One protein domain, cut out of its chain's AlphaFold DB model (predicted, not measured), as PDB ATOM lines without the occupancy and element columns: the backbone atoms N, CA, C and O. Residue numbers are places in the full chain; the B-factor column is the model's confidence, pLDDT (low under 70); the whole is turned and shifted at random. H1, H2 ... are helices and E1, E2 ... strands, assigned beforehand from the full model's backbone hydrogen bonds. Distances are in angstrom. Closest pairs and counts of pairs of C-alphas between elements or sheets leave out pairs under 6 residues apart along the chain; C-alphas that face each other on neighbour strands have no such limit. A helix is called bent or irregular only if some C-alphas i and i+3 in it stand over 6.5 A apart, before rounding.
ATOM      1  N   ARG A   2     127.901 203.006 113.213       81.44
ATOM      2  CA  ARG A   2     129.337 203.291 113.402       81.44
ATOM      3  C   ARG A   2     129.879 202.476 114.580       81.44
ATOM      4  O   ARG A   2     129.155 202.185 115.518       81.44
ATOM      5  N   ARG A   3     131.177 202.166 114.565       84.56
ATOM      6  CA  ARG A   3     131.845 201.371 115.615       84.56
ATOM      7  C   ARG A   3     131.634 201.924 117.027       84.56
ATOM      8  O   ARG A   3     131.355 201.160 117.938       84.56
ATOM      9  N   GLY A   4     131.768 203.240 117.194       87.88
ATOM     10  CA  GLY A   4     131.559 203.893 118.488       87.88
ATOM     11  C   GLY A   4     130.113 203.811 118.974       87.88
ATOM     12  O   GLY A   4     129.903 203.668 120.169       87.88
ATOM     13  N   GLU A   5     129.137 203.842 118.060       90.19
ATOM     14  CA  GLU A   5     127.713 203.679 118.385       90.19
ATOM     15  C   GLU A   5     127.448 202.255 118.888       90.19
ATOM     16  O   GLU A   5     126.845 202.083 119.935       90.19
ATOM     17  N   VAL A   6     127.986 201.239 118.199       89.81
ATOM     18  CA  VAL A   6     127.834 199.823 118.583       89.81
ATOM     19  C   VAL A   6     128.424 199.548 119.969       89.81
ATOM     20  O   VAL A   6     127.783 198.926 120.805       89.81
ATOM     21  N   ILE A   7     129.637 200.042 120.227       91.88
ATOM     22  CA  ILE A   7     130.336 199.839 121.507       91.88
ATOM     23  C   ILE A   7     129.664 200.590 122.661       91.88
ATOM     24  O   ILE A   7     129.812 200.198 123.818       91.88
ATOM     25  N   ALA A   8     128.915 201.649 122.360       93.75
ATOM     26  CA  ALA A   8     128.184 202.412 123.358       93.75
ATOM     27  C   ALA A   8     126.850 201.771 123.762       93.75
ATOM     28  O   ALA A   8     126.273 202.235 124.737       93.75
ATOM     29  N   LEU A   9     126.355 200.756 123.043       94.81
ATOM     30  CA  LEU A   9     125.021 200.198 123.277       94.81
ATOM     31  C   LEU A   9     124.880 199.565 124.661       94.81
ATOM     32  O   LEU A   9     125.686 198.717 125.068       94.81
ATOM     33  N   TYR A  10     123.785 199.925 125.318       96.19
ATOM     34  CA  TYR A  10     123.235 199.245 126.474       96.19
ATOM     35  C   TYR A  10     122.146 198.262 126.072       96.19
ATOM     36  O   TYR A  10     121.493 198.414 125.042       96.19
ATOM     37  N   TRP A  11     121.887 197.277 126.933       96.88
ATOM     38  CA  TRP A  11     120.720 196.406 126.784       96.88
ATOM     39  C   TRP A  11     119.394 197.176 126.777       96.88
ATOM     40  O   TRP A  11     118.439 196.712 126.163       96.88
ATOM     41  N   SER A  12     119.337 198.337 127.437       96.31
ATOM     42  CA  SER A  12     118.175 199.232 127.444       96.31
ATOM     43  C   SER A  12     117.958 199.983 126.130       96.31
ATOM     44  O   SER A  12     116.873 200.511 125.929       96.31
ATOM     45  N   ASP A  13     118.945 200.016 125.230       95.62
ATOM     46  CA  ASP A  13     118.791 200.621 123.901       95.62
ATOM     47  C   ASP A  13     118.132 199.660 122.890       95.62
ATOM     48  O   ASP A  13     117.948 200.026 121.729       95.62
ATOM     49  N   ILE A  14     117.836 198.414 123.288       96.62
ATOM     50  CA  ILE A  14     117.246 197.388 122.419       96.62
ATOM     51  C   ILE A  14     115.762 197.236 122.738       96.62
ATOM     52  O   ILE A  14     115.391 196.697 123.785       96.62
ATOM     53  N   ASP A  15     114.921 197.632 121.790       96.69
ATOM     54  CA  ASP A  15     113.491 197.368 121.827       96.69
ATOM     55  C   ASP A  15     113.199 196.039 121.119       96.69
ATOM     56  O   ASP A  15     113.150 195.936 119.888       96.69
ATOM     57  N   PHE A  16     113.032 194.988 121.921       94.38
ATOM     58  CA  PHE A  16     112.726 193.648 121.430       94.38
ATOM     59  C   PHE A  16     111.276 193.480 120.960       94.38
ATOM     60  O   PHE A  16     111.002 192.492 120.278       94.38
ATOM     61  N   GLU A  17     110.363 194.371 121.347       95.38
ATOM     62  CA  GLU A  17     108.950 194.307 120.959       95.38
ATOM     63  C   GLU A  17     108.778 194.886 119.558       95.38
ATOM     64  O   GLU A  17     108.250 194.224 118.665       95.38
ATOM     65  N   HIS A  18     109.333 196.075 119.332       94.75
ATOM     66  CA  HIS A  18     109.255 196.772 118.048       94.75
ATOM     67  C   HIS A  18     110.398 196.410 117.091       94.75
ATOM     68  O   HIS A  18     110.410 196.858 115.945       94.75
ATOM     69  N   SER A  19     111.345 195.571 117.529       93.56
ATOM     70  CA  SER A  19     112.542 195.179 116.772       93.56
ATOM     71  C   SER A  19     113.378 196.384 116.327       93.56
ATOM     72  O   SER A  19     113.767 196.510 115.160       93.56
ATOM     73  N   GLN A  20     113.679 197.269 117.278       94.56
ATOM     74  CA  GLN A  20     114.436 198.496 117.047       94.56
ATOM     75  C   GLN A  20     115.647 198.626 117.973       94.56
ATOM     76  O   GLN A  20     115.696 198.053 119.060       94.56
ATOM     77  N   ILE A  21     116.650 199.378 117.521       95.06
ATOM     78  CA  ILE A  21     117.802 199.782 118.334       95.06
ATOM     79  C   ILE A  21     117.896 201.304 118.339       95.06
ATOM     80  O   ILE A  21     118.022 201.924 117.278       95.06
ATOM     81  N   SER A  22     117.903 201.894 119.531       95.06
ATOM     82  CA  SER A  22     118.034 203.334 119.733       95.06
ATOM     83  C   SER A  22     119.509 203.735 119.784       95.06
ATOM     84  O   SER A  22     120.261 203.399 120.696       95.06
ATOM     85  N   ILE A  23     119.953 204.500 118.792       92.69
ATOM     86  CA  ILE A  23     121.315 205.027 118.722       92.69
ATOM     87  C   ILE A  23     121.332 206.415 119.345       92.69
ATOM     88  O   ILE A  23     121.090 207.407 118.668       92.69
ATOM     89  N   THR A  24     121.631 206.482 120.640       91.31
ATOM     90  CA  THR A  24     121.594 207.723 121.438       91.31
ATOM     91  C   THR A  24     122.972 208.214 121.869       91.31
ATOM     92  O   THR A  24     123.106 209.338 122.340       91.31
ATOM     93  N   LYS A  25     124.014 207.394 121.704       91.75
ATOM     94  CA  LYS A  25     125.364 207.631 122.235       91.75
ATOM     95  C   LYS A  25     126.437 207.007 121.352       91.75
ATOM     96  O   LYS A  25     126.172 206.145 120.516       91.75
ATOM     97  N   SER A  26     127.673 207.474 121.515       91.38
ATOM     98  CA  SER A  26     128.838 206.905 120.839       91.38
ATOM     99  C   SER A  26     130.073 206.980 121.723       91.38
ATOM    100  O   SER A  26     130.371 208.009 122.329       91.38
ATOM    101  N   THR A  27     130.868 205.918 121.692       91.31
ATOM    102  CA  THR A  27     132.135 205.830 122.416       91.31
ATOM    103  C   THR A  27     133.307 206.195 121.519       91.31
ATOM    104  O   THR A  27     133.438 205.708 120.392       91.31
ATOM    105  N   GLY A  28     134.162 207.077 122.026       88.75
ATOM    106  CA  GLY A  28     135.448 207.441 121.438       88.75
ATOM    107  C   GLY A  28     136.611 207.049 122.345       88.75
ATOM    108  O   GLY A  28     136.413 206.453 123.400       88.75
ATOM    109  N   ILE A  29     137.827 207.396 121.926       87.06
ATOM    110  CA  ILE A  29     139.031 207.265 122.751       87.06
ATOM    111  C   ILE A  29     139.590 208.666 122.980       87.06
ATOM    112  O   ILE A  29     139.803 209.406 122.021       87.06
ATOM    113  N   VAL A  30     139.830 209.017 124.240       84.12
ATOM    114  CA  VAL A  30     140.497 210.260 124.646       84.12
ATOM    115  C   VAL A  30     141.594 209.883 125.632       84.12
ATOM    116  O   VAL A  30     141.330 209.183 126.607       84.12
ATOM    117  N   ASN A  31     142.837 210.292 125.362       84.62
ATOM    118  CA  ASN A  31     144.006 209.977 126.197       84.62
ATOM    119  C   ASN A  31     144.139 208.474 126.526       84.62
ATOM    120  O   ASN A  31     144.414 208.092 127.660       84.62
ATOM    121  N   GLY A  32     143.873 207.610 125.539       80.25
ATOM    122  CA  GLY A  32     143.954 206.151 125.682       80.25
ATOM    123  C   GLY A  32     142.785 205.494 126.427       80.25
ATOM    124  O   GLY A  32     142.724 204.270 126.479       80.25
ATOM    125  N   LYS A  33     141.829 206.267 126.954       81.12
ATOM    126  CA  LYS A  33     140.653 205.748 127.663       81.12
ATOM    127  C   LYS A  33     139.414 205.804 126.778       81.12
ATOM    128  O   LYS A  33     139.215 206.770 126.039       81.12
ATOM    129  N   ALA A  34     138.589 204.760 126.849       85.19
ATOM    130  CA  ALA A  34     137.272 204.773 126.229       85.19
ATOM    131  C   ALA A  34     136.380 205.786 126.962       85.19
ATOM    132  O   ALA A  34     136.363 205.825 128.189       85.19
ATOM    133  N   TYR A  35     135.679 206.622 126.202       84.44
ATOM    134  CA  TYR A  35     134.755 207.613 126.741       84.44
ATOM    135  C   TYR A  35     133.465 207.601 125.932       84.44
ATOM    136  O   TYR A  35     133.480 207.857 124.721       84.44
ATOM    137  N   THR A  36     132.362 207.282 126.604       85.94
ATOM    138  CA  THR A  36     131.014 207.325 126.036       85.94
ATOM    139  C   THR A  36     130.461 208.727 126.185       85.94
ATOM    140  O   THR A  36     130.543 209.330 127.249       85.94
ATOM    141  N   LYS A  37     129.920 209.261 125.092       82.38
ATOM    142  CA  LYS A  37     129.253 210.556 125.097       82.38
ATOM    143  C   LYS A  37     127.981 210.505 124.281       82.38
ATOM    144  O   LYS A  37     127.905 209.806 123.264       82.38
ATOM    145  N   GLU A  38     127.032 211.326 124.686       77.06
ATOM    146  CA  GLU A  38     125.921 211.693 123.829       77.06
ATOM    147  C   GLU A  38     126.442 212.463 122.601       77.06
ATOM    148  O   GLU A  38     127.469 213.163 122.660       77.06
ATOM    149  N   PRO A  39     125.797 212.305 121.438       67.50
ATOM    150  CA  PRO A  39     126.162 213.058 120.261       67.50
ATOM    151  C   PRO A  39     125.929 214.549 120.509       67.50
ATOM    152  O   PRO A  39     124.908 214.962 121.046       67.50
ATOM    153  N   LYS A  40     126.862 215.379 120.032       58.44
ATOM    154  CA  LYS A  40     126.766 216.845 120.142       58.44
ATOM    155  C   LYS A  40     125.524 217.428 119.445       58.44
ATOM    156  O   LYS A  40     125.113 218.530 119.781       58.44
ATOM    157  N   ASN A  41     124.939 216.695 118.492       61.91
ATOM    158  CA  ASN A  41     123.803 217.130 117.682       61.91
ATOM    159  C   ASN A  41     122.634 216.151 117.838       61.91
ATOM    160  O   ASN A  41     122.803 214.956 117.580       61.91
ATOM    161  N   LYS A  42     121.434 216.669 118.142       63.31
ATOM    162  CA  LYS A  42     120.194 215.877 118.264       63.31
ATOM    163  C   LYS A  42     119.897 215.026 117.022       63.31
ATOM    164  O   LYS A  42     119.453 213.898 117.161       63.31
ATOM    165  N   ASN A  43     120.257 215.506 115.829       62.47
ATOM    166  CA  ASN A  43     120.064 214.783 114.562       62.47
ATOM    167  C   ASN A  43     120.863 213.471 114.449       62.47
ATOM    168  O   ASN A  43     120.650 212.709 113.520       62.47
ATOM    169  N   SER A  44     121.831 213.213 115.336       70.00
ATOM    170  CA  SER A  44     122.552 211.929 115.344       70.00
ATOM    171  C   SER A  44     121.822 210.837 116.130       70.00
ATOM    172  O   SER A  44     122.212 209.670 116.019       70.00
ATOM    173  N   ILE A  45     120.805 211.220 116.911       83.94
ATOM    174  CA  ILE A  45     119.936 210.300 117.637       83.94
ATOM    175  C   ILE A  45     118.926 209.730 116.652       83.94
ATOM    176  O   ILE A  45     118.240 210.483 115.964       83.94
ATOM    177  N   ARG A  46     118.866 208.404 116.557       90.31
ATOM    178  CA  ARG A  46     117.973 207.715 115.620       90.31
ATOM    179  C   ARG A  46     117.651 206.314 116.098       90.31
ATOM    180  O   ARG A  46     118.467 205.690 116.772       90.31
ATOM    181  N   GLU A  47     116.520 205.802 115.655       91.69
ATOM    182  CA  GLU A  47     116.147 204.401 115.809       91.69
ATOM    183  C   GLU A  47     116.395 203.673 114.495       91.69
ATOM    184  O   GLU A  47     116.204 204.226 113.410       91.69
ATOM    185  N   ILE A  48     116.881 202.440 114.587       89.38
ATOM    186  CA  ILE A  48     117.053 201.574 113.424       89.38
ATOM    187  C   ILE A  48     116.212 200.321 113.603       89.38
ATOM    188  O   ILE A  48     116.308 199.650 114.629       89.38
ATOM    189  N   SER A  49     115.410 199.987 112.596       90.00
ATOM    190  CA  SER A  49     114.744 198.688 112.530       90.00
ATOM    191  C   SER A  49     115.771 197.602 112.238       90.00
ATOM    192  O   SER A  49     116.656 197.772 111.392       90.00
ATOM    193  N   VAL A  50     115.656 196.480 112.940       87.44
ATOM    194  CA  VAL A  50     116.581 195.355 112.819       87.44
ATOM    195  C   VAL A  50     115.788 194.084 112.502       87.44
ATOM    196  O   VAL A  50     114.738 193.864 113.103       87.44
ATOM    197  N   PRO A  51     116.261 193.225 111.579       87.50
ATOM    198  CA  PRO A  51     115.581 191.973 111.259       87.50
ATOM    199  C   PRO A  51     115.335 191.083 112.487       87.50
ATOM    200  O   PRO A  51     116.206 190.950 113.351       87.50
ATOM    201  N   GLY A  52     114.189 190.396 112.519       84.44
ATOM    202  CA  GLY A  52     113.777 189.561 113.657       84.44
ATOM    203  C   GLY A  52     114.799 188.489 114.060       84.44
ATOM    204  O   GLY A  52     115.051 188.298 115.244       84.44
ATOM    205  N   HIS A  53     115.494 187.879 113.094       85.94
ATOM    206  CA  HIS A  53     116.526 186.874 113.385       85.94
ATOM    207  C   HIS A  53     117.714 187.435 114.195       85.94
ATOM    208  O   HIS A  53     118.344 186.707 114.964       85.94
ATOM    209  N   ILE A  54     118.023 188.730 114.062       86.88
ATOM    210  CA  ILE A  54     119.038 189.399 114.887       86.88
ATOM    211  C   ILE A  54     118.489 189.656 116.292       86.88
ATOM    212  O   ILE A  54     119.229 189.505 117.260       86.88
ATOM    213  N   MET A  55     117.200 189.979 116.431       91.00
ATOM    214  CA  MET A  55     116.566 190.086 117.749       91.00
ATOM    215  C   MET A  55     116.587 188.747 118.488       91.00
ATOM    216  O   MET A  55     116.918 188.709 119.670       91.00
ATOM    217  N   ASP A  56     116.347 187.635 117.794       90.75
ATOM    218  CA  ASP A  56     116.467 186.294 118.376       90.75
ATOM    219  C   ASP A  56     117.903 185.955 118.785       90.75
ATOM    220  O   ASP A  56     118.134 185.340 119.831       90.75
ATOM    221  N   LEU A  57     118.890 186.378 117.991       91.81
ATOM    222  CA  LEU A  57     120.300 186.277 118.365       91.81
ATOM    223  C   LEU A  57     120.603 187.099 119.626       91.81
ATOM    224  O   LEU A  57     121.220 186.580 120.553       91.81
ATOM    225  N   LEU A  58     120.129 188.344 119.698       93.00
ATOM    226  CA  LEU A  58     120.318 189.219 120.856       93.00
ATOM    227  C   LEU A  58     119.628 188.673 122.114       93.00
ATOM    228  O   LEU A  58     120.198 188.776 123.197       93.00
ATOM    229  N   ARG A  59     118.448 188.048 121.995       96.38
ATOM    230  CA  ARG A  59     117.764 187.390 123.125       96.38
ATOM    231  C   ARG A  59     118.600 186.248 123.694       96.38
ATOM    232  O   ARG A  59     118.810 186.203 124.905       96.38
ATOM    233  N   ARG A  60     119.115 185.364 122.832       96.94
ATOM    234  CA  ARG A  60     120.006 184.265 123.245       96.94
ATOM    235  C   ARG A  60     121.276 184.802 123.896       96.94
ATOM    236  O   ARG A  60     121.602 184.407 125.012       96.94
ATOM    237  N   TYR A  61     121.907 185.789 123.264       95.62
ATOM    238  CA  TYR A  61     123.097 186.426 123.812       95.62
ATOM    239  C   TYR A  61     122.829 187.104 125.165       95.62
ATOM    240  O   TYR A  61     123.667 187.045 126.057       95.62
ATOM    241  N   ARG A  62     121.644 187.689 125.391       97.25
ATOM    242  CA  ARG A  62     121.278 188.280 126.691       97.25
ATOM    243  C   ARG A  62     121.180 187.237 127.803       97.25
ATOM    244  O   ARG A  62     121.498 187.542 128.952       97.25
ATOM    245  N   ILE A  63     120.729 186.026 127.482       97.69
ATOM    246  CA  ILE A  63     120.700 184.909 128.434       97.69
ATOM    247  C   ILE A  63     122.136 184.496 128.775       97.69
ATOM    248  O   ILE A  63     122.484 184.439 129.952       97.69
ATOM    249  N   GLU A  64     122.984 184.294 127.763       96.94
ATOM    250  CA  GLU A  64     124.408 183.975 127.944       96.94
ATOM    251  C   GLU A  64     125.133 185.048 128.765       96.94
ATOM    252  O   GLU A  64     125.841 184.722 129.713       96.94
ATOM    253  N   TYR A  65     124.889 186.325 128.467       96.44
ATOM    254  CA  TYR A  65     125.422 187.474 129.195       96.44
ATOM    255  C   TYR A  65     125.079 187.422 130.686       96.44
ATOM    256  O   TYR A  65     125.953 187.597 131.532       96.44
ATOM    257  N   LYS A  66     123.809 187.163 131.029       96.88
ATOM    258  CA  LYS A  66     123.367 187.086 132.428       96.88
ATOM    259  C   LYS A  66     123.997 185.900 133.150       96.88
ATOM    260  O   LYS A  66     124.479 186.059 134.269       96.88
ATOM    261  N   THR A  67     124.036 184.737 132.503       97.69
ATOM    262  CA  THR A  67     124.712 183.547 133.036       97.69
ATOM    263  C   THR A  67     126.197 183.822 133.266       97.69
ATOM    264  O   THR A  67     126.730 183.493 134.324       97.69
ATOM    265  N   TYR A  68     126.851 184.492 132.316       96.81
ATOM    266  CA  TYR A  68     128.252 184.874 132.422       96.81
ATOM    267  C   TYR A  68     128.493 185.842 133.583       96.81
ATOM    268  O   TYR A  68     129.350 185.572 134.422       96.81
ATOM    269  N   ARG A  69     127.687 186.903 133.708       96.12
ATOM    270  CA  ARG A  69     127.739 187.845 134.839       96.12
ATOM    271  C   ARG A  69     127.656 187.125 136.185       96.12
ATOM    272  O   ARG A  69     128.481 187.371 137.059       96.12
ATOM    273  N   ILE A  70     126.711 186.194 136.331       96.75
ATOM    274  CA  ILE A  70     126.572 185.382 137.549       96.75
ATOM    275  C   ILE A  70     127.830 184.537 137.789       96.75
ATOM    276  O   ILE A  70     128.312 184.479 138.918       96.75
ATOM    277  N   SER A  71     128.389 183.920 136.741       97.38
ATOM    278  CA  SER A  71     129.592 183.081 136.849       97.38
ATOM    279  C   SER A  71     130.851 183.853 137.268       97.38
ATOM    280  O   SER A  71     131.696 183.303 137.968       97.38
ATOM    281  N   ILE A  72     130.963 185.128 136.879       96.44
ATOM    282  CA  ILE A  72     132.065 186.021 137.266       96.44
ATOM    283  C   ILE A  72     131.904 186.509 138.716       96.44
ATOM    284  O   ILE A  72     132.893 186.736 139.420       96.44
ATOM    285  N   GLY A  73     130.661 186.643 139.189       95.38
ATOM    286  CA  GLY A  73     130.347 186.957 140.581       95.38
ATOM    287  C   GLY A  73     130.958 188.284 141.034       95.38
ATOM    288  O   GLY A  73     130.779 189.316 140.393       95.38
ATOM    289  N   ALA A  74     131.705 188.263 142.140       95.25
ATOM    290  CA  ALA A  74     132.253 189.468 142.773       95.25
ATOM    291  C   ALA A  74     133.277 190.242 141.919       95.25
ATOM    292  O   ALA A  74     133.590 191.386 142.233       95.25
ATOM    293  N   GLN A  75     133.820 189.634 140.859       96.56
ATOM    294  CA  GLN A  75     134.738 190.314 139.939       96.56
ATOM    295  C   GLN A  75     134.010 191.161 138.888       96.56
ATOM    296  O   GLN A  75     134.653 191.903 138.144       96.56
ATOM    297  N   TRP A  76     132.685 191.041 138.808       96.94
ATOM    298  CA  TRP A  76     131.879 191.831 137.899       96.94
ATOM    299  C   TRP A  76     131.790 193.276 138.385       96.94
ATOM    300  O   TRP A  76     131.480 193.536 139.547       96.94
ATOM    301  N   ILE A  77     132.048 194.223 137.485       95.00
ATOM    302  CA  ILE A  77     132.014 195.649 137.797       95.00
ATOM    303  C   ILE A  77     130.724 196.245 137.243       95.00
ATOM    304  O   ILE A  77     130.549 196.366 136.031       95.00
ATOM    305  N   GLU A  78     129.833 196.641 138.149       90.50
ATOM    306  CA  GLU A  78     128.593 197.330 137.798       90.50
ATOM    307  C   GLU A  78     128.871 198.732 137.251       90.50
ATOM    308  O   GLU A  78     129.720 199.470 137.760       90.50
ATOM    309  N   HIS A  79     128.110 199.122 136.234       88.31
ATOM    310  CA  HIS A  79     128.164 200.457 135.659       88.31
ATOM    311  C   HIS A  79     126.864 201.199 135.967       88.31
ATOM    312  O   HIS A  79     125.776 200.727 135.645       88.31
ATOM    313  N   LEU A  80     126.980 202.374 136.588       85.12
ATOM    314  CA  LEU A  80     125.835 203.106 137.146       85.12
ATOM    315  C   LEU A  80     124.814 203.548 136.089       85.12
ATOM    316  O   LEU A  80     123.629 203.640 136.388       85.12
ATOM    317  N   GLU A  81     125.265 203.824 134.865       85.88
ATOM    318  CA  GLU A  81     124.397 204.345 133.800       85.88
ATOM    319  C   GLU A  81     123.668 203.246 133.011       85.88
ATOM    320  O   GLU A  81     122.737 203.545 132.267       85.88
ATOM    321  N   GLY A  82     124.082 201.979 133.138       89.62
ATOM    322  CA  GLY A  82     123.488 200.878 132.379       89.62
ATOM    323  C   GLY A  82     124.453 199.744 132.042       89.62
ATOM    324  O   GLY A  82     125.660 199.830 132.253       89.62
ATOM    325  N   GLU A  83     123.900 198.668 131.486       94.25
ATOM    326  CA  GLU A  83     124.627 197.441 131.151       94.25
ATOM    327  C   GLU A  83     125.057 197.438 129.681       94.25
ATOM    328  O   GLU A  83     124.220 197.289 128.786       94.25
ATOM    329  N   TYR A  84     126.361 197.571 129.420       95.12
ATOM    330  CA  TYR A  84     126.915 197.465 128.066       95.12
ATOM    331  C   TYR A  84     126.671 196.077 127.463       95.12
ATOM    332  O   TYR A  84     126.821 195.057 128.135       95.12
ATOM    333  N   ILE A  85     126.357 196.042 126.165       95.31
ATOM    334  CA  ILE A  85     126.254 194.797 125.383       95.31
ATOM    335  C   ILE A  85     127.653 194.270 125.029       95.31
ATOM    336  O   ILE A  85     127.919 193.066 125.083       95.31
ATOM    337  N   PHE A  86     128.562 195.184 124.676       92.25
ATOM    338  CA  PHE A  86     129.951 194.881 124.342       92.25
ATOM    339  C   PHE A  86     130.835 195.116 125.559       92.25
ATOM    340  O   PHE A  86     131.208 196.249 125.870       92.25
ATOM    341  N   ILE A  87     131.186 194.022 126.226       93.69
ATOM    342  CA  ILE A  87     131.902 194.037 127.500       93.69
ATOM    343  C   ILE A  87     133.269 193.366 127.416       93.69
ATOM    344  O   ILE A  87     133.551 192.550 126.540       93.69
ATOM    345  N   GLN A  88     134.127 193.726 128.356       93.50
ATOM    346  CA  GLN A  88     135.294 192.957 128.754       93.50
ATOM    347  C   GLN A  88     134.858 191.809 129.677       93.50
ATOM    348  O   GLN A  88     133.700 191.717 130.079       93.50
ATOM    349  N   TRP A  89     135.804 190.950 130.052       94.38
ATOM    350  CA  TRP A  89     135.544 189.781 130.901       94.38
ATOM    351  C   TRP A  89     134.906 190.120 132.264       94.38
ATOM    352  O   TRP A  89     134.226 189.292 132.854       94.38
ATOM    353  N   ASN A  90     135.096 191.346 132.758       94.62
ATOM    354  CA  ASN A  90     134.584 191.823 134.044       94.62
ATOM    355  C   ASN A  90     133.350 192.737 133.925       94.62
ATOM    356  O   ASN A  90     133.030 193.448 134.875       94.62
ATOM    357  N   GLY A  91     132.695 192.788 132.762       93.56
ATOM    358  CA  GLY A  91     131.498 193.613 132.550       93.56
ATOM    359  C   GLY A  91     131.767 195.078 132.191       93.56
ATOM    360  O   GLY A  91     130.853 195.774 131.750       93.56
ATOM    361  N   LEU A  92     133.017 195.554 132.285       92.56
ATOM    362  CA  LEU A  92     133.374 196.898 131.821       92.56
ATOM    363  C   LEU A  92     133.199 197.032 130.311       92.56
ATOM    364  O   LEU A  92     133.363 196.071 129.565       92.56
ATOM    365  N   GLN A  93     132.968 198.257 129.845       93.06
ATOM    366  CA  GLN A  93     132.852 198.541 128.421       93.06
ATOM    367  C   GLN A  93     134.070 198.044 127.632       93.06
ATOM    368  O   GLN A  93     135.223 198.309 127.980       93.06
ATOM    369  N   MET A  94     133.817 197.359 126.521       91.56
ATOM    370  CA  MET A  94     134.851 196.962 125.576       91.56
ATOM    371  C   MET A  94     135.497 198.182 124.898       91.56
ATOM    372  O   MET A  94     134.822 199.127 124.497       91.56
ATOM    373  N   TYR A  95     136.817 198.152 124.688       90.69
ATOM    374  CA  TYR A  95     137.493 199.211 123.935       90.69
ATOM    375  C   TYR A  95     137.038 199.244 122.465       90.69
ATOM    376  O   TYR A  95     136.919 198.189 121.836       90.69
TER     377      TYR A  95
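This is residues 2 to 95 of the 146 residues of the protein "Site-specific integrase" of bacterium D16-59 (UniProt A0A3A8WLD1). What shape does the model have? One long helix, H2, makes one side of a flat body, and two small two-stranded ribbons, E1 with E4 and the hairpin E2 with E3, make another side, E1 running on into E2. The short helix H1 packs on E2, and after H2 the chain folds back in residues 76 to 95, which have no named element, into the space between H2 and H1. What are the counts and the size? The printed part has 94 residues with two named helices and four named strands in the order H1 E1 E2 E3 E4 H2; the class is mixed, helices and strands, and both sheets, E1 - E4 and E2 - E3, are antiparallel. The whole is compact, with a radius of gyration of the C-alphas of 13.9 A, and spans 40 by 38 by 19 A.

What is near the first helix? H1, residues 3 to 8, and E2, residues 26 to 30, have 10 pairs of C-alphas within 8 A, the closest being those of Glu 5 and Ser 26 at 4.2 A. How do the strands pair? E1, residues 20 to 23, and E4, residues 46 to 49, are antiparallel at 154 degrees, with N 23 and O 46 2.8 A apart, within hydrogen-bond range. E2 and E3, residues 33 to 37, form an antiparallel hairpin at 143 degrees, with N 28 and O 35 2.9 A apart, also within hydrogen-bond range. Residues 14 to 15 make a short antiparallel pairing with residues 20 to 21 of E1. Where does the long helix stand? H2, residues 52 to 75, is apart from H1, E1, E2 and E3. How are the helix backbones formed? In H1 every O i to N i+4 pair is within hydrogen-bond range, and in H2 18 of 20 are.

Where do the elements begin and end? H1 begins at C-alpha 3, (131.845, 201.371, 115.615), and is 8.6 A long; H2 ends at C-alpha 75, (134.738, 190.314, 139.939). How long are the others? E1 measures 9.6 A, E2 12.7 A, E3 12.6 A, E4 10.1 A and H2 33.6 A. Is H2 straight? It has a kink of 38 degrees near residue 69 and is irregular, with C-alphas 71 and 74 9.1 A apart.

How large is it? The two C-alphas farthest apart, those of Asn 43 and Ser 71, are 39.9 A apart. Are there cuts or long links? The printed part has no cut, and the link from H1 to E1, 11 residues, is long. Where is confidence low? Residues 39 to 43 are under 70, and the mean pLDDT of the printed part is 89.9.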